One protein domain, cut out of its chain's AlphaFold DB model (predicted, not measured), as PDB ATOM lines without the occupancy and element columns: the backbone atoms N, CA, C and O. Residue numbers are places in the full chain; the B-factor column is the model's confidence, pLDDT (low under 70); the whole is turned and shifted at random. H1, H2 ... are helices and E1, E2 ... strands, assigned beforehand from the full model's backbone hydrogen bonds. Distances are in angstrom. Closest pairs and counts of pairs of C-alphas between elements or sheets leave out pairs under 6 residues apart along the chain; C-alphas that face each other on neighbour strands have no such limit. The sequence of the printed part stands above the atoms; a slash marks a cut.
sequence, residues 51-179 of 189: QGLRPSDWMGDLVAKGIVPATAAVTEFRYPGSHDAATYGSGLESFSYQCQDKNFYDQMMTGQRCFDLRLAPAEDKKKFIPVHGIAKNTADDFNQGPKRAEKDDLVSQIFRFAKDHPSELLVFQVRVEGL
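This is residues 51 to 179 of the 189 residues of the protein "PLC-like phosphodiesterase" of Neohortaea acidophila (UniProt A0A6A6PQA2). With little regular structure, the domain is a small twisted sheet, E2 E1 E3, mixed, and two long loops, residues 65 to 103 and 133 to 153; H2 only grazes the sheet, H3 runs beside H2, and H1 lies at one end. The printed part has 129 residues, 46 in named elements, ordered H1 H2 E1 E2 H3 E3, mixed helices and strands. It is compact, radius of gyration of the C-alphas 15.9 A, spanning 50 by 33 by 24 A.

H1, residues 55 to 64, 14.4 A, begins at C-alpha 55 (31.425, 5.345, 87.681). H2 is 104 to 109, E1 114 to 121, 22.6 A, E2 128 to 132, H3 154 to 164, 15.6 A. E3, 171 to 176, 16.1 A, ends at C-alpha 176 (47.343, -4.568, 65.047).

E1 and E3 are parallel, N 117 and O 173 2.8 A apart. Hairpin E1 and E2 is antiparallel, N 120 and O 129 2.9 A apart. H2 touches H3, closest C-alphas Tyr 105 and Gln 157, 5.1 A, at a shallow tilt of 25 degrees. H2 and H3 have every O i to N i+4 pair within hydrogen-bond range, H1 4 of 6.

The printed part has no cut. Links 65 to 103 and 133 to 153 are long. Residues 90 to 95, 144 to 151 and 178 to 179 have pLDDT under 70.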
ATOM      1  N   GLN A  51      30.876  13.318  93.149       79.88
ATOM      2  CA  GLN A  51      29.748  12.881  93.973       79.88
ATOM      3  C   GLN A  51      28.430  12.867  93.187       79.88
ATOM      4  O   GLN A  51      28.088  13.813  92.480       79.88
ATOM      5  N   GLY A  52      27.652  11.799  93.357       84.19
ATOM      6  CA  GLY A  52      26.337  11.666  92.735       84.19
ATOM      7  C   GLY A  52      26.356  11.248  91.263       84.19
ATOM      8  O   GLY A  52      25.284  11.258  90.652       84.19
ATOM      9  N   LEU A  53      27.521  10.886  90.713       91.00
ATOM     10  CA  LEU A  53      27.658  10.134  89.465       91.00
ATOM     11  C   LEU A  53      28.132   8.715  89.780       91.00
ATOM     12  O   LEU A  53      29.037   8.527  90.591       91.00
ATOM     13  N   ARG A  54      27.552   7.723  89.109       94.25
ATOM     14  CA  ARG A  54      28.000   6.331  89.181       94.25
ATOM     15  C   ARG A  54      29.149   6.127  88.194       94.25
ATOM     16  O   ARG A  54      28.959   6.421  87.015       94.25
ATOM     17  N   PRO A  55      30.316   5.599  88.606       94.94
ATOM     18  CA  PRO A  55      31.425   5.345  87.681       94.94
ATOM     19  C   PRO A  55      31.043   4.449  86.489       94.94
ATOM     20  O   PRO A  55      31.514   4.653  85.371       94.94
ATOM     21  N   SER A  56      30.133   3.495  86.680       96.31
ATOM     22  CA  SER A  56      29.632   2.628  85.609       96.31
ATOM     23  C   SER A  56      28.686   3.324  84.624       96.31
ATOM     24  O   SER A  56      28.602   2.889  83.485       96.31
ATOM     25  N   ASP A  57      28.024   4.420  85.009       96.75
ATOM     26  CA  ASP A  57      26.925   5.046  84.248       96.75
ATOM     27  C   ASP A  57      27.070   6.573  84.153       96.75
ATOM     28  O   ASP A  57      26.086   7.317  84.098       96.75
ATOM     29  N   TRP A  58      28.302   7.079  84.215       95.12
ATOM     30  CA  TRP A  58      28.519   8.503  84.433       95.12
ATOM     31  C   TRP A  58      28.043   9.366  83.267       95.12
ATOM     32  O   TRP A  58      27.594  10.486  83.508       95.12
ATOM     33  N   MET A  59      28.091   8.880  82.021       94.19
ATOM     34  CA  MET A  59      27.555   9.642  80.889       94.19
ATOM     35  C   MET A  59      26.032   9.717  80.961       94.19
ATOM     36  O   MET A  59      25.459  10.798  80.808       94.19
ATOM     37  N   GLY A  60      25.383   8.590  81.264       94.75
ATOM     38  CA  GLY A  60      23.944   8.530  81.502       94.75
ATOM     39  C   GLY A  60      23.504   9.465  82.628       94.75
ATOM     40  O   GLY A  60      22.542  10.216  82.469       94.75
ATOM     41  N   ASP A  61      24.248   9.491  83.734       95.56
ATOM     42  CA  ASP A  61      23.958  10.361  84.873       95.56
ATOM     43  C   ASP A  61      24.132  11.851  84.531       95.56
ATOM     44  O   ASP A  61      23.323  12.676  84.969       95.56
ATOM     45  N   LEU A  62      25.132  12.221  83.720       93.19
ATOM     46  CA  LEU A  62      25.298  13.598  83.234       93.19
ATOM     47  C   LEU A  62      24.106  14.052  82.381       93.19
ATOM     48  O   LEU A  62      23.637  15.185  82.535       93.19
ATOM     49  N   VAL A  63      23.599  13.170  81.515       93.81
ATOM     50  CA  VAL A  63      22.421  13.442  80.682       93.81
ATOM     51  C   VAL A  63      21.159  13.534  81.535       93.81
ATOM     52  O   VAL A  63      20.409  14.504  81.425       93.81
ATOM     53  N   ALA A  64      20.940  12.577  82.440       94.69
ATOM     54  CA  ALA A  64      19.768  12.540  83.312       94.69
ATOM     55  C   ALA A  64      19.677  13.762  84.240       94.69
ATOM     56  O   ALA A  64      18.584  14.243  84.537       94.69
ATOM     57  N   LYS A  65      20.824  14.297  84.675       93.94
ATOM     58  CA  LYS A  65      20.902  15.516  85.496       93.94
ATOM     59  C   LYS A  65      20.842  16.810  84.676       93.94
ATOM     60  O   LYS A  65      20.877  17.887  85.265       93.94
ATOM     61  N   GLY A  66      20.775  16.732  83.345       92.50
ATOM     62  CA  GLY A  66      20.749  17.900  82.462       92.50
ATOM     63  C   GLY A  66      22.063  18.684  82.422       92.50
ATOM     64  O   GLY A  66      22.071  19.834  81.990       92.50
ATOM     65  N   ILE A  67      23.168  18.080  82.872       91.19
ATOM     66  CA  ILE A  67      24.506  18.688  82.811       91.19
ATOM     67  C   ILE A  67      24.995  18.693  81.359       91.19
ATOM     68  O   ILE A  67      25.659  19.629  80.918       91.19
ATOM     69  N   VAL A  68      24.637  17.645  80.617       90.25
ATOM     70  CA  VAL A  68      25.015  17.421  79.224       90.25
ATOM     71  C   VAL A  68      23.764  17.109  78.405       90.25
ATOM     72  O   VAL A  68      22.971  16.266  78.823       90.25
ATOM     73  N   PRO A  69      23.555  17.730  77.231       91.06
ATOM     74  CA  PRO A  69      22.471  17.316  76.354       91.06
ATOM     75  C   PRO A  69      22.781  15.950  75.730       91.06
ATOM     76  O   PRO A  69      23.905  15.698  75.305       91.06
ATOM     77  N   ALA A  70      21.764  15.100  75.575       89.31
ATOM     78  CA  ALA A  70      21.898  13.790  74.921       89.31
ATOM     79  C   ALA A  70      22.411  13.868  73.464       89.31
ATOM     80  O   ALA A  70      22.816  12.866  72.888       89.31
ATOM     81  N   THR A  71      22.373  15.058  72.859       92.25
ATOM     82  CA  THR A  71      22.833  15.344  71.494       92.25
ATOM     83  C   THR A  71      24.248  15.918  71.431       92.25
ATOM     84  O   THR A  71      24.672  16.336  70.354       92.25
ATOM     85  N   ALA A  72      24.951  16.033  72.561       90.19
ATOM     86  CA  ALA A  72      26.312  16.558  72.581       90.19
ATOM     87  C   ALA A  72      27.242  15.695  71.716       90.19
ATOM     88  O   ALA A  72      27.131  14.466  71.689       90.19
ATOM     89  N   ALA A  73      28.161  16.334  70.994       90.62
ATOM     90  CA  ALA A  73      29.079  15.606  70.132       90.62
ATOM     91  C   ALA A  73      30.107  14.839  70.973       90.62
ATOM     92  O   ALA A  73      30.633  15.353  71.958       90.62
ATOM     93  N   VAL A  74      30.470  13.632  70.532       87.31
ATOM     94  CA  VAL A  74      31.466  12.792  71.220       87.31
ATOM     95  C   VAL A  74      32.773  13.556  71.469       87.31
ATOM     96  O   VAL A  74      33.383  13.407  72.519       87.31
ATOM     97  N   THR A  75      33.189  14.423  70.549       89.75
ATOM     98  CA  THR A  75      34.433  15.204  70.642       89.75
ATOM     99  C   THR A  75      34.421  16.324  71.685       89.75
ATOM    100  O   THR A  75      35.462  16.934  71.918       89.75
ATOM    101  N   GLU A  76      33.275  16.636  72.292       86.12
ATOM    102  CA  GLU A  76      33.151  17.719  73.279       86.12
ATOM    103  C   GLU A  76      33.548  17.286  74.698       86.12
ATOM    104  O   GLU A  76      33.727  18.130  75.578       86.12
ATOM    105  N   PHE A  77      33.743  15.984  74.920       83.75
ATOM    106  CA  PHE A  77      34.032  15.420  76.235       83.75
ATOM    107  C   PHE A  77      35.481  14.990  76.393       83.75
ATOM    108  O   PHE A  77      36.185  14.632  75.448       83.75
ATOM    109  N   ARG A  78      35.906  14.972  77.656       87.31
ATOM    110  CA  ARG A  78      37.121  14.287  78.078       87.31
ATOM    111  C   ARG A  78      36.729  12.930  78.630       87.31
ATOM    112  O   ARG A  78      35.982  12.855  79.600       87.31
ATOM    113  N   TYR A  79      37.266  11.885  78.025       91.62
ATOM    114  CA  TYR A  79      37.028  10.514  78.444       91.62
ATOM    115  C   TYR A  79      38.262   9.993  79.176       91.62
ATOM    116  O   TYR A  79      39.363  10.062  78.617       91.62
ATOM    117  N   PRO A  80      38.107   9.467  80.401       94.12
ATOM    118  CA  PRO A  80      39.153   8.678  81.027       94.12
ATOM    119  C   PRO A  80      39.516   7.504  80.117       94.12
ATOM    120  O   PRO A  80      38.631   6.861  79.536       94.12
ATOM    121  N   GLY A  81      40.815   7.255  79.961       95.38
ATOM    122  CA  GLY A  81      41.287   6.136  79.166       95.38
ATOM    123  C   GLY A  81      42.445   5.374  79.783       95.38
ATOM    124  O   GLY A  81      43.176   5.893  80.627       95.38
ATOM    125  N   SER A  82      42.610   4.143  79.306       95.81
ATOM    126  CA  SER A  82      43.650   3.212  79.735       95.81
ATOM    127  C   SER A  82      44.643   2.973  78.597       95.81
ATOM    128  O   SER A  82      44.263   2.588  77.490       95.81
ATOM    129  N   HIS A  83      45.921   3.242  78.872       94.25
ATOM    130  CA  HIS A  83      47.040   2.932  77.978       94.25
ATOM    131  C   HIS A  83      47.343   1.433  78.019       94.25
ATOM    132  O   HIS A  83      47.366   0.864  79.115       94.25
ATOM    133  N   ASP A  84      47.594   0.827  76.850       92.75
ATOM    134  CA  ASP A  84      47.826  -0.615  76.692       92.75
ATOM    135  C   ASP A  84      46.848  -1.428  77.552       92.75
ATOM    136  O   ASP A  84      47.210  -2.180  78.455       92.75
ATOM    137  N   ALA A  85      45.559  -1.193  77.322       95.31
ATOM    138  CA  ALA A  85      44.501  -1.518  78.263       95.31
ATOM    139  C   ALA A  85      44.344  -3.035  78.506       95.31
ATOM    140  O   ALA A  85      43.840  -3.451  79.547       95.31
ATOM    141  N   ALA A  86      44.800  -3.869  77.569       94.25
ATOM    142  CA  ALA A  86      44.796  -5.329  77.664       94.25
ATOM    143  C   ALA A  86      46.143  -5.879  78.182       94.25
ATOM    144  O   ALA A  86      46.719  -6.807  77.609       94.25
ATOM    145  N   THR A  87      46.665  -5.284  79.257       92.25
ATOM    146  CA  THR A  87      47.915  -5.692  79.923       92.25
ATOM    147  C   THR A  87      47.705  -5.942  81.414       92.25
ATOM    148  O   THR A  87      48.423  -5.395  82.243       92.25
ATOM    149  N   TYR A  88      46.686  -6.734  81.754       89.81
ATOM    150  CA  TYR A  88      46.332  -7.110  83.132       89.81
ATOM    151  C   TYR A  88      46.599  -8.583  83.469       89.81
ATOM    152  O   TYR A  88      46.422  -9.000  84.611       89.81
ATOM    153  N   GLY A  89      47.030  -9.373  82.488       82.44
ATOM    154  CA  GLY A  89      47.527 -10.730  82.676       82.44
ATOM    155  C   GLY A  89      49.041 -10.775  82.894       82.44
ATOM    156  O   GLY A  89      49.766  -9.794  82.710       82.44
ATOM    157  N   SER A  90      49.537 -11.957  83.251       64.75
ATOM    158  CA  SER A  90      50.968 -12.246  83.338       64.75
ATOM    159  C   SER A  90      51.564 -12.342  81.929       64.75
ATOM    160  O   SER A  90      51.422 -13.365  81.262       64.75
ATOM    161  N   GLY A  91      52.198 -11.266  81.457       61.03
ATOM    162  CA  GLY A  91      53.005 -11.281  80.232       61.03
ATOM    163  C   GLY A  91      54.309 -12.081  80.399       61.03
ATOM    164  O   GLY A  91      54.351 -13.123  81.046       61.03
ATOM    165  N   LEU A  92      55.416 -11.584  79.832       59.25
ATOM    166  CA  LEU A  92      56.755 -12.137  80.089       59.25
ATOM    167  C   LEU A  92      57.110 -11.976  81.578       59.25
ATOM    168  O   LEU A  92      57.358 -10.859  82.023       59.25
ATOM    169  N   GLU A  93      57.194 -13.083  82.324       59.75
ATOM    170  CA  GLU A  93      57.410 -13.115  83.788       59.75
ATOM    171  C   GLU A  93      58.639 -12.322  84.280       59.75
ATOM    172  O   GLU A  93      58.735 -11.978  85.454       59.75
ATOM    173  N   SER A  94      59.593 -12.024  83.393       58.34
ATOM    174  CA  SER A  94      60.860 -11.360  83.723       58.34
ATOM    175  C   SER A  94      60.891  -9.844  83.465       58.34
ATOM    176  O   SER A  94      61.861  -9.198  83.856       58.34
ATOM    177  N   PHE A  95      59.874  -9.255  82.822       60.06
ATOM    178  CA  PHE A  95      59.810  -7.815  82.528       60.06
ATOM    179  C   PHE A  95      58.379  -7.293  82.706       60.06
ATOM    180  O   PHE A  95      57.440  -7.835  82.129       60.06
ATOM    181  N   SER A  96      58.203  -6.213  83.477       70.81
ATOM    182  CA  SER A  96      56.874  -5.638  83.729       70.81
ATOM    183  C   SER A  96      56.347  -4.883  82.505       70.81
ATOM    184  O   SER A  96      56.471  -3.665  82.409       70.81
ATOM    185  N   TYR A  97      55.730  -5.616  81.578       82.44
ATOM    186  CA  TYR A  97      54.890  -5.090  80.492       82.44
ATOM    187  C   TYR A  97      53.440  -4.848  80.946       82.44
ATOM    188  O   TYR A  97      52.551  -4.628  80.127       82.44
ATOM    189  N   GLN A  98      53.177  -4.920  82.249       89.19
ATOM    190  CA  GLN A  98      51.856  -4.727  82.823       89.19
ATOM    191  C   GLN A  98      51.584  -3.228  83.007       89.19
ATOM    192  O   GLN A  98      52.323  -2.555  83.729       89.19
ATOM    193  N   CYS A  99      50.546  -2.697  82.359       90.19
ATOM    194  CA  CYS A  99      50.078  -1.321  82.572       90.19
ATOM    195  C   CYS A  99      48.765  -1.263  83.352       90.19
ATOM    196  O   CYS A  99      48.448  -0.206  83.892       90.19
ATOM    197  N   GLN A 100      48.014  -2.366  83.411       93.25
ATOM    198  CA  GLN A 100      46.712  -2.430  84.068       93.25
ATOM    199  C   GLN A 100      46.667  -3.578  85.080       93.25
ATOM    200  O   GLN A 100      47.317  -4.603  84.912       93.25
ATOM    201  N   ASP A 101      45.878  -3.427  86.134       91.56
ATOM    202  CA  ASP A 101      45.631  -4.460  87.150       91.56
ATOM    203  C   ASP A 101      44.202  -5.033  87.084       91.56
ATOM    204  O   ASP A 101      43.851  -5.927  87.850       91.56
ATOM    205  N   LYS A 102      43.381  -4.528  86.156       93.31
ATOM    206  CA  LYS A 102      41.958  -4.852  85.988       93.31
ATOM    207  C   LYS A 102      41.661  -5.315  84.572       93.31
ATOM    208  O   LYS A 102      42.230  -4.775  83.623       93.31
ATOM    209  N   ASN A 103      40.718  -6.244  84.427       93.56
ATOM    210  CA  ASN A 103      40.187  -6.631  83.118       93.56
ATOM    211  C   ASN A 103      39.364  -5.487  82.480       93.56
ATOM    212  O   ASN A 103      39.149  -4.443  83.101       93.56
ATOM    213  N   PHE A 104      38.898  -5.648  81.239       94.19
ATOM    214  CA  PHE A 104      38.143  -4.587  80.557       94.19
ATOM    215  C   PHE A 104      36.828  -4.256  81.246       94.19
ATOM    216  O   PHE A 104      36.501  -3.075  81.371       94.19
ATOM    217  N   TYR A 105      36.089  -5.270  81.697       95.25
ATOM    218  CA  TYR A 105      34.840  -5.049  82.417       95.25
ATOM    219  C   TYR A 105      35.070  -4.173  83.650       95.25
ATOM    220  O   TYR A 105      34.441  -3.129  83.785       95.25
ATOM    221  N   ASP A 106      36.044  -4.525  84.482       95.75
ATOM    222  CA  ASP A 106      36.362  -3.803  85.709       95.75
ATOM    223  C   ASP A 106      36.922  -2.402  85.426       95.75
ATOM    224  O   ASP A 106      36.573  -1.444  86.117       95.75
ATOM    225  N   GLN A 107      37.734  -2.229  84.374       96.81
ATOM    226  CA  GLN A 107      38.153  -0.898  83.923       96.81
ATOM    227  C   GLN A 107      36.934  -0.026  83.565       96.81
ATOM    228  O   GLN A 107      36.835   1.110  84.040       96.81
ATOM    229  N   MET A 108      35.975  -0.554  82.795       97.44
ATOM    230  CA  MET A 108      34.742   0.160  82.437       97.44
ATOM    231  C   MET A 108      33.869   0.455  83.665       97.44
ATOM    232  O   MET A 108      33.385   1.581  83.808       97.44
ATOM    233  N   MET A 109      33.743  -0.489  84.601       97.00
ATOM    234  CA  MET A 109      33.028  -0.283  85.868       97.00
ATOM    235  C   MET A 109      33.634   0.847  86.708       97.00
ATOM    236  O   MET A 109      32.913   1.507  87.447       97.00
ATOM    237  N   THR A 110      34.932   1.127  86.562       95.00
ATOM    238  CA  THR A 110      35.605   2.252  87.242       95.00
ATOM    239  C   THR A 110      35.564   3.582  86.477       95.00
ATOM    240  O   THR A 110      36.195   4.549  86.896       95.00
ATOM    241  N   GLY A 111      34.822   3.661  85.368       95.75
ATOM    242  CA  GLY A 111      34.612   4.901  84.610       95.75
ATOM    243  C   GLY A 111      35.516   5.099  83.392       95.75
ATOM    244  O   GLY A 111      35.386   6.120  82.712       95.75
ATOM    245  N   GLN A 112      36.386   4.137  83.066       96.44
ATOM    246  CA  GLN A 112      37.197   4.184  81.844       96.44
ATOM    247  C   GLN A 112      36.323   4.011  80.599       96.44
ATOM    248  O   GLN A 112      35.403   3.190  80.584       96.44
ATOM    249  N   ARG A 113      36.585   4.804  79.555       96.69
ATOM    250  CA  ARG A 113      35.787   4.818  78.312       96.69
ATOM    251  C   ARG A 113      36.632   4.851  77.042       96.69
ATOM    252  O   ARG A 113      36.125   4.491  75.986       96.69
ATOM    253  N   CYS A 114      37.908   5.222  77.143       96.69
ATOM    254  CA  CYS A 114      38.878   5.140  76.053       96.69
ATOM    255  C   CYS A 114      39.889   4.012  76.295       96.69
ATOM    256  O   CYS A 114      40.535   3.969  77.337       96.69
ATOM    257  N   PHE A 115      40.083   3.128  75.323       97.44
ATOM    258  CA  PHE A 115      40.956   1.963  75.476       97.44
ATOM    259  C   PHE A 115      41.949   1.875  74.319       97.44
ATOM    260  O   PHE A 115      41.537   1.773  73.162       97.44
ATOM    261  N   ASP A 116      43.246   1.900  74.627       96.00
ATOM    262  CA  ASP A 116      44.300   1.521  73.679       96.00
ATOM    263  C   ASP A 116      44.435  -0.005  73.688       96.00
ATOM    264  O   ASP A 116      44.935  -0.592  74.649       96.00
ATOM    265  N   LEU A 117      43.921  -0.655  72.647       95.00
ATOM    266  CA  LEU A 117      43.928  -2.102  72.483       95.00
ATOM    267  C   LEU A 117      44.935  -2.486  71.403       95.00
ATOM    268  O   LEU A 117      44.738  -2.207  70.217       95.00
ATOM    269  N   ARG A 118      45.987  -3.193  71.812       93.69
ATOM    270  CA  ARG A 118      47.014  -3.696  70.903       93.69
ATOM    271  C   ARG A 118      46.913  -5.202  70.765       93.69
ATOM    272  O   ARG A 118      46.837  -5.934  71.751       93.69
ATOM    273  N   LEU A 119      46.869  -5.649  69.518       92.31
ATOM    274  CA  LEU A 119      46.632  -7.032  69.139       92.31
ATOM    275  C   LEU A 119      47.720  -7.503  68.182       92.31
ATOM    276  O   LEU A 119      48.194  -6.732  67.359       92.31
ATOM    277  N   ALA A 120      48.053  -8.785  68.217       89.31
ATOM    278  CA  ALA A 120      48.817  -9.439  67.162       89.31
ATOM    279  C   ALA A 120      48.103 -10.723  66.730       89.31
ATOM    280  O   ALA A 120      47.376 -11.319  67.534       89.31
ATOM    281  N   PRO A 121      48.278 -11.182  65.481       86.19
ATOM    282  CA  PRO A 121      47.823 -12.510  65.104       86.19
ATOM    283  C   PRO A 121      48.531 -13.564  65.967       86.19
ATOM    284  O   PRO A 121      49.749 -13.519  66.163       86.19
ATOM    285  N   ALA A 122      47.768 -14.531  66.471       83.50
ATOM    286  CA  ALA A 122      48.339 -15.730  67.069       83.50
ATOM    287  C   ALA A 122      49.162 -16.514  66.032       83.50
ATOM    288  O   ALA A 122      49.012 -16.325  64.824       83.50
ATOM    289  N   GLU A 123      50.017 -17.429  66.493       82.50
ATOM    290  CA  GLU A 123      50.878 -18.231  65.607       82.50
ATOM    291  C   GLU A 123      50.080 -19.053  64.587       82.50
ATOM    292  O   GLU A 123      50.496 -19.196  63.438       82.50
ATOM    293  N   ASP A 124      48.897 -19.532  64.978       79.69
ATOM    294  CA  ASP A 124      47.982 -20.259  64.098       79.69
ATOM    295  C   ASP A 124      47.202 -19.353  63.129       79.69
ATOM    296  O   ASP A 124      46.499 -19.860  62.253       79.69
ATOM    297  N   LYS A 125      47.325 -18.026  63.277       76.69
ATOM    298  CA  LYS A 125      46.621 -16.971  62.532       76.69
ATOM    299  C   LYS A 125      45.092 -17.071  62.576       76.69
ATOM    300  O   LYS A 125      44.419 -16.470  61.744       76.69
ATOM    301  N   LYS A 126      44.522 -17.813  63.533       77.62
ATOM    302  CA  LYS A 126      43.063 -18.007  63.655       77.62
ATOM    303  C   LYS A 126      42.402 -17.036  64.623       77.62
ATOM    304  O   LYS A 126      41.182 -16.904  64.610       77.62
ATOM    305  N   LYS A 127      43.189 -16.392  65.483       79.56
ATOM    306  CA  LYS A 127      42.718 -15.399  66.451       79.56
ATOM    307  C   LYS A 127      43.720 -14.264  66.607       79.56
ATOM    308  O   LYS A 127      44.893 -14.404  66.255       79.56
ATOM    309  N   PHE A 128      43.243 -13.166  67.177       86.25
ATOM    310  CA  PHE A 128      44.089 -12.095  67.676       86.25
ATOM    311  C   PHE A 128      44.321 -12.294  69.173       86.25
ATOM    312  O   PHE A 128      43.427 -12.730  69.899       86.25
ATOM    313  N   ILE A 129      45.531 -11.992  69.625       89.06
ATOM    314  CA  ILE A 129      45.918 -12.043  71.034       89.06
ATOM    315  C   ILE A 129      46.396 -10.663  71.487       89.06
ATOM    316  O   ILE A 129      47.014  -9.956  70.683       89.06
ATOM    317  N   PRO A 130      46.145 -10.273  72.746       91.31
ATOM    318  CA  PRO A 130      46.687  -9.041  73.304       91.31
ATOM    319  C   PRO A 130      48.210  -9.055  73.353       91.31
ATOM    320  O   PRO A 130      48.824 -10.088  73.658       91.31
ATOM    321  N   VAL A 131      48.803  -7.900  73.058       91.31
ATOM    322  CA  VAL A 131      50.253  -7.703  73.077       91.31
ATOM    323  C   VAL A 131      50.643  -6.383  73.727       91.31
ATOM    324  O   VAL A 131      49.863  -5.435  73.755       91.31
ATOM    325  N   HIS A 132      51.890  -6.318  74.188       89.69
ATOM    326  CA  HIS A 132      52.564  -5.076  74.547       89.69
ATOM    327  C   HIS A 132      54.047  -5.190  74.182       89.69
ATOM    328  O   HIS A 132      54.831  -5.874  74.850       89.69
ATOM    329  N   GLY A 133      54.434  -4.553  73.075       84.31
ATOM    330  CA  GLY A 133      55.765  -4.722  72.501       84.31
ATOM    331  C   GLY A 133      56.010  -6.185  72.121       84.31
ATOM    332  O   GLY A 133      55.286  -6.760  71.317       84.31
ATOM    333  N   ILE A 134      57.031  -6.813  72.710       85.12
ATOM    334  CA  ILE A 134      57.337  -8.232  72.450       85.12
ATOM    335  C   ILE A 134      56.505  -9.204  73.300       85.12
ATOM    336  O   ILE A 134      56.517 -10.407  73.030       85.12
ATOM    337  N   ALA A 135      55.813  -8.717  74.336       86.50
ATOM    338  CA  ALA A 135      54.998  -9.554  75.206       86.50
ATOM    339  C   ALA A 135      53.684  -9.928  74.513       86.50
ATOM    340  O   ALA A 135      53.012  -9.076  73.933       86.50
ATOM    341  N   LYS A 136      53.315 -11.209  74.598       88.75
ATOM    342  CA  LYS A 136      52.098 -11.790  74.017       88.75
ATOM    343  C   LYS A 136      51.223 -12.387  75.113       88.75
ATOM    344  O   LYS A 136      51.748 -12.778  76.151       88.75
ATOM    345  N   ASN A 137      49.925 -12.524  74.839       88.12
ATOM    346  CA  ASN A 137      48.933 -13.044  75.789       88.12
ATOM    347  C   ASN A 137      48.916 -12.226  77.091       88.12
ATOM    348  O   ASN A 137      48.869 -12.767  78.190       88.12
ATOM    349  N   THR A 138      48.994 -10.902  76.959       88.31
ATOM    350  CA  THR A 138      49.060  -9.970  78.096       88.31
ATOM    351  C   THR A 138      47.718  -9.788  78.818       88.31
ATOM    352  O   THR A 138      47.635  -9.013  79.767       88.31
ATOM    353  N   ALA A 139      46.668 -10.473  78.362       89.88
ATOM    354  CA  ALA A 139      45.300 -10.451  78.872       89.88
ATOM    355  C   ALA A 139      44.505 -11.629  78.270       89.88
ATOM    356  O   ALA A 139      45.073 -12.461  77.555       89.88
ATOM    357  N   ASP A 140      43.197 -11.674  78.538       88.12
ATOM    358  CA  ASP A 140      42.269 -12.626  77.924       88.12
ATOM    359  C   ASP A 140      42.299 -12.559  76.387       88.12
ATOM    360  O   ASP A 140      42.575 -11.522  75.784       88.12
ATOM    361  N   ASP A 141      41.993 -13.678  75.728       82.62
ATOM    362  CA  ASP A 141      41.987 -13.758  74.264       82.62
ATOM    363  C   ASP A 141      41.021 -12.740  73.623       82.62
ATOM    364  O   ASP A 141      39.952 -12.436  74.156       82.62
ATOM    365  N   PHE A 142      41.343 -12.278  72.410       80.94
ATOM    366  CA  PHE A 142      40.410 -11.518  71.576       80.94
ATOM    367  C   PHE A 142      39.713 -12.465  70.585       80.94
ATOM    368  O   PHE A 142      40.176 -12.682  69.461       80.94
ATOM    369  N   ASN A 143      38.609 -13.089  71.010       72.31
ATOM    370  CA  ASN A 143      37.860 -14.022  70.164       72.31
ATOM    371  C   ASN A 143      36.782 -13.332  69.323       72.31
ATOM    372  O   ASN A 143      36.166 -12.345  69.717       72.31
ATOM    373  N   GLN A 144      36.492 -13.927  68.166       61.16
ATOM    374  CA  GLN A 144      35.449 -13.461  67.261       61.16
ATOM    375  C   GLN A 144      34.052 -13.895  67.747       61.16
ATOM    376  O   GLN A 144      33.512 -14.923  67.339       61.16
ATOM    377  N   GLY A 145      33.451 -13.070  68.605       52.34
ATOM    378  CA  GLY A 145      31.999 -12.934  68.725       52.34
ATOM    379  C   GLY A 145      31.288 -13.698  69.858       52.34
ATOM    380  O   GLY A 145      31.822 -14.630  70.457       52.34
ATOM    381  N   PRO A 146      30.013 -13.341  70.110       47.31
ATOM    382  CA  PRO A 146      29.235 -13.767  71.281       47.31
ATOM    383  C   PRO A 146      28.831 -15.249  71.268       47.31
ATOM    384  O   PRO A 146      28.329 -15.766  72.262       47.31
ATOM    385  N   LYS A 147      29.051 -15.971  70.158       48.22
ATOM    386  CA  LYS A 147      28.760 -17.414  70.064       48.22
ATOM    387  C   LYS A 147      29.694 -18.275  70.928       48.22
ATOM    388  O   LYS A 147      29.464 -19.474  71.037       48.22
ATOM    389  N   ARG A 148      30.725 -17.677  71.541       50.78
ATOM    390  CA  ARG A 148      31.606 -18.300  72.543       50.78
ATOM    391  C   ARG A 148      31.475 -17.662  73.931       50.78
ATOM    392  O   ARG A 148      32.437 -17.673  74.686       50.78
ATOM    393  N   ALA A 149      30.278 -17.187  74.290       45.31
ATOM    394  CA  ALA A 149      29.950 -16.610  75.603       45.31
ATOM    395  C   ALA A 149      30.273 -17.498  76.829       45.31
ATOM    396  O   ALA A 149      30.132 -17.053  77.962       45.31
ATOM    397  N   GLU A 150      30.703 -18.747  76.630       49.00
ATOM    398  CA  GLU A 150      31.223 -19.613  77.695       49.00
ATOM    399  C   GLU A 150      32.637 -19.217  78.166       49.00
ATOM    400  O   GLU A 150      33.099 -19.728  79.184       49.00
ATOM    401  N   LYS A 151      33.337 -18.318  77.456       59.94
ATOM    402  CA  LYS A 151      34.645 -17.781  77.865       59.94
ATOM    403  C   LYS A 151      34.546 -16.281  78.137       59.94
ATOM    404  O   LYS A 151      34.026 -15.544  77.304       59.94
ATOM    405  N   ASP A 152      35.076 -15.837  79.278       76.12
ATOM    406  CA  ASP A 152      35.166 -14.419  79.670       76.12
ATOM    407  C   ASP A 152      36.269 -13.700  78.868       76.12
ATOM    408  O   ASP A 152      37.271 -13.247  79.406       76.12
ATOM    409  N   ASP A 153      36.124 -13.674  77.542       87.50
ATOM    410  CA  ASP A 153      37.070 -13.032  76.630       87.50
ATOM    411  C   ASP A 153      36.853 -11.516  76.511       87.50
ATOM    412  O   ASP A 153      35.818 -10.982  76.920       87.50
ATOM    413  N   LEU A 154      37.826 -10.808  75.924       89.81
ATOM    414  CA  LEU A 154      37.792  -9.341  75.829       89.81
ATOM    415  C   LEU A 154      36.509  -8.820  75.178       89.81
ATOM    416  O   LEU A 154      35.935  -7.829  75.625       89.81
ATOM    417  N   VAL A 155      36.049  -9.487  74.120       89.38
ATOM    418  CA  VAL A 155      34.854  -9.085  73.375       89.38
ATOM    419  C   VAL A 155      33.601  -9.291  74.229       89.38
ATOM    420  O   VAL A 155      32.742  -8.410  74.282       89.38
ATOM    421  N   SER A 156      33.515 -10.406  74.950       89.31
ATOM    422  CA  SER A 156      32.410 -10.707  75.862       89.31
ATOM    423  C   SER A 156      32.352  -9.734  77.041       89.31
ATOM    424  O   SER A 156      31.262  -9.286  77.393       89.31
ATOM    425  N   GLN A 157      33.498  -9.329  77.593       92.19
ATOM    426  CA  GLN A 157      33.578  -8.301  78.638       92.19
ATOM    427  C   GLN A 157      33.031  -6.946  78.149       92.19
ATOM    428  O   GLN A 157      32.238  -6.312  78.850       92.19
ATOM    429  N   ILE A 158      33.390  -6.530  76.925       93.25
ATOM    430  CA  ILE A 158      32.893  -5.296  76.288       93.25
ATOM    431  C   ILE A 158      31.378  -5.360  76.075       93.25
ATOM    432  O   ILE A 158      30.654  -4.445  76.469       93.25
ATOM    433  N   PHE A 159      30.880  -6.446  75.476       92.06
ATOM    434  CA  PHE A 159      29.449  -6.600  75.216       92.06
ATOM    435  C   PHE A 159      28.623  -6.730  76.496       92.06
ATOM    436  O   PHE A 159      27.505  -6.218  76.531       92.06
ATOM    437  N   ARG A 160      29.156  -7.376  77.542       92.81
ATOM    438  CA  ARG A 160      28.514  -7.432  78.862       92.81
ATOM    439  C   ARG A 160      28.304  -6.022  79.401       92.81
ATOM    440  O   ARG A 160      27.172  -5.658  79.692       92.81
ATOM    441  N   PHE A 161      29.357  -5.204  79.430       95.88
ATOM    442  CA  PHE A 161      29.245  -3.822  79.896       95.88
ATOM    443  C   PHE A 161      28.265  -3.000  79.051       95.88
ATOM    444  O   PHE A 161      27.366  -2.374  79.600       95.88
ATOM    445  N   ALA A 162      28.378  -3.039  77.719       95.44
ATOM    446  CA  ALA A 162      27.496  -2.268  76.837       95.44
ATOM    447  C   ALA A 162      26.014  -2.670  76.967       95.44
ATOM    448  O   ALA A 162      25.124  -1.839  76.793       95.44
ATOM    449  N   LYS A 163      25.740  -3.945  77.272       95.06
ATOM    450  CA  LYS A 163      24.389  -4.443  77.543       95.06
ATOM    451  C   LYS A 163      23.858  -3.944  78.888       95.06
ATOM    452  O   LYS A 163      22.688  -3.573  78.964       95.06
ATOM    453  N   ASP A 164      24.692  -3.971  79.922       96.19
ATOM    454  CA  ASP A 164      24.302  -3.602  81.284       96.19
ATOM    455  C   ASP A 164      24.210  -2.070  81.460       96.19
ATOM    456  O   ASP A 164      23.391  -1.591  82.244       96.19
ATOM    457  N   HIS A 165      24.976  -1.306  80.668       97.31
ATOM    458  CA  HIS A 165      25.103   0.157  80.733       97.31
ATOM    459  C   HIS A 165      24.858   0.823  79.359       97.31
ATOM    460  O   HIS A 165      25.771   1.394  78.756       97.31
ATOM    461  N   PRO A 166      23.622   0.778  78.823       96.44
ATOM    462  CA  PRO A 166      23.320   1.191  77.447       96.44
ATOM    463  C   PRO A 166      23.411   2.705  77.189       96.44
ATOM    464  O   PRO A 166      23.308   3.133  76.041       96.44
ATOM    465  N   SER A 167      23.565   3.527  78.233       95.25
ATOM    466  CA  SER A 167      23.760   4.980  78.115       95.25
ATOM    467  C   SER A 167      25.214   5.388  77.886       95.25
ATOM    468  O   SER A 167      25.488   6.573  77.697       95.25
ATOM    469  N   GLU A 168      26.147   4.439  77.936       95.75
ATOM    470  CA  GLU A 168      27.576   4.716  77.901       95.75
ATOM    471  C   GLU A 168      28.163   4.558  76.498       95.75
ATOM    472  O   GLU A 168      27.767   3.698  75.711       95.75
ATOM    473  N   LEU A 169      29.174   5.373  76.200       94.31
ATOM    474  CA  LEU A 169      29.960   5.287  74.976       94.31
ATOM    475  C   LEU A 169      31.321   4.651  75.259       94.31
ATOM    476  O   LEU A 169      32.048   5.110  76.134       94.31
ATOM    477  N   LEU A 170      31.718   3.672  74.454       95.94
ATOM    478  CA  LEU A 170      33.057   3.086  74.504       95.94
ATOM    479  C   LEU A 170      33.850   3.466  73.251       95.94
ATOM    480  O   LEU A 170      33.356   3.332  72.132       95.94
ATOM    481  N   VAL A 171      35.089   3.914  73.438       94.94
ATOM    482  CA  VAL A 171      36.010   4.300  72.366       94.94
ATOM    483  C   VAL A 171      37.227   3.383  72.404       94.94
ATOM    484  O   VAL A 171      37.994   3.382  73.364       94.94
ATOM    485  N   PHE A 172      37.432   2.624  71.331       94.81
ATOM    486  CA  PHE A 172      38.576   1.727  71.190       94.81
ATOM    487  C   PHE A 172      39.536   2.260  70.132       94.81
ATOM    488  O   PHE A 172      39.177   2.400  68.962       94.81
ATOM    489  N   GLN A 173      40.779   2.516  70.530       94.25
ATOM    490  CA  GLN A 173      41.892   2.627  69.603       94.25
ATOM    491  C   GLN A 173      42.477   1.232  69.419       94.25
ATOM    492  O   GLN A 173      43.142   0.720  70.311       94.25
ATOM    493  N   VAL A 174      42.229   0.614  68.265       92.19
ATOM    494  CA  VAL A 174      42.747  -0.725  67.972       92.19
ATOM    495  C   VAL A 174      43.986  -0.617  67.096       92.19
ATOM    496  O   VAL A 174      43.945  -0.029  66.015       92.19
ATOM    497  N   ARG A 175      45.093  -1.203  67.550       90.44
ATOM    498  CA  ARG A 175      46.322  -1.352  66.769       90.44
ATOM    499  C   ARG A 175      46.616  -2.825  66.583       90.44
ATOM    500  O   ARG A 175      46.619  -3.584  67.547       90.44
ATOM    501  N   VAL A 176      46.892  -3.213  65.344       87.75
ATOM    502  CA  VAL A 176      47.343  -4.568  65.047       87.75
ATOM    503  C   VAL A 176      48.837  -4.531  64.756       87.75
ATOM    504  O   VAL A 176      49.273  -3.951  63.764       87.75
ATOM    505  N   GLU A 177      49.623  -5.107  65.656       80.25
ATOM    506  CA  GLU A 177      51.073  -5.212  65.570       80.25
ATOM    507  C   GLU A 177      51.484  -6.498  64.834       80.25
ATOM    508  O   GLU A 177      50.765  -7.499  64.820       80.25
ATOM    509  N   GLY A 178      52.656  -6.477  64.194       66.50
ATOM    510  CA  GLY A 178      53.200  -7.654  63.505       66.50
ATOM    511  C   GLY A 178      52.497  -8.033  62.195       66.50
ATOM    512  O   GLY A 178      52.761  -9.109  61.661       66.50
ATOM    513  N   LEU A 179      51.632  -7.166  61.656       62.22
ATOM    514  CA  LEU A 179      51.133  -7.267  60.284       62.22
ATOM    515  C   LEU A 179      51.941  -6.336  59.371       62.22
ATOM    516  O   LEU A 179      51.721  -5.126  59.350       62.22
TER     517      LEU A 179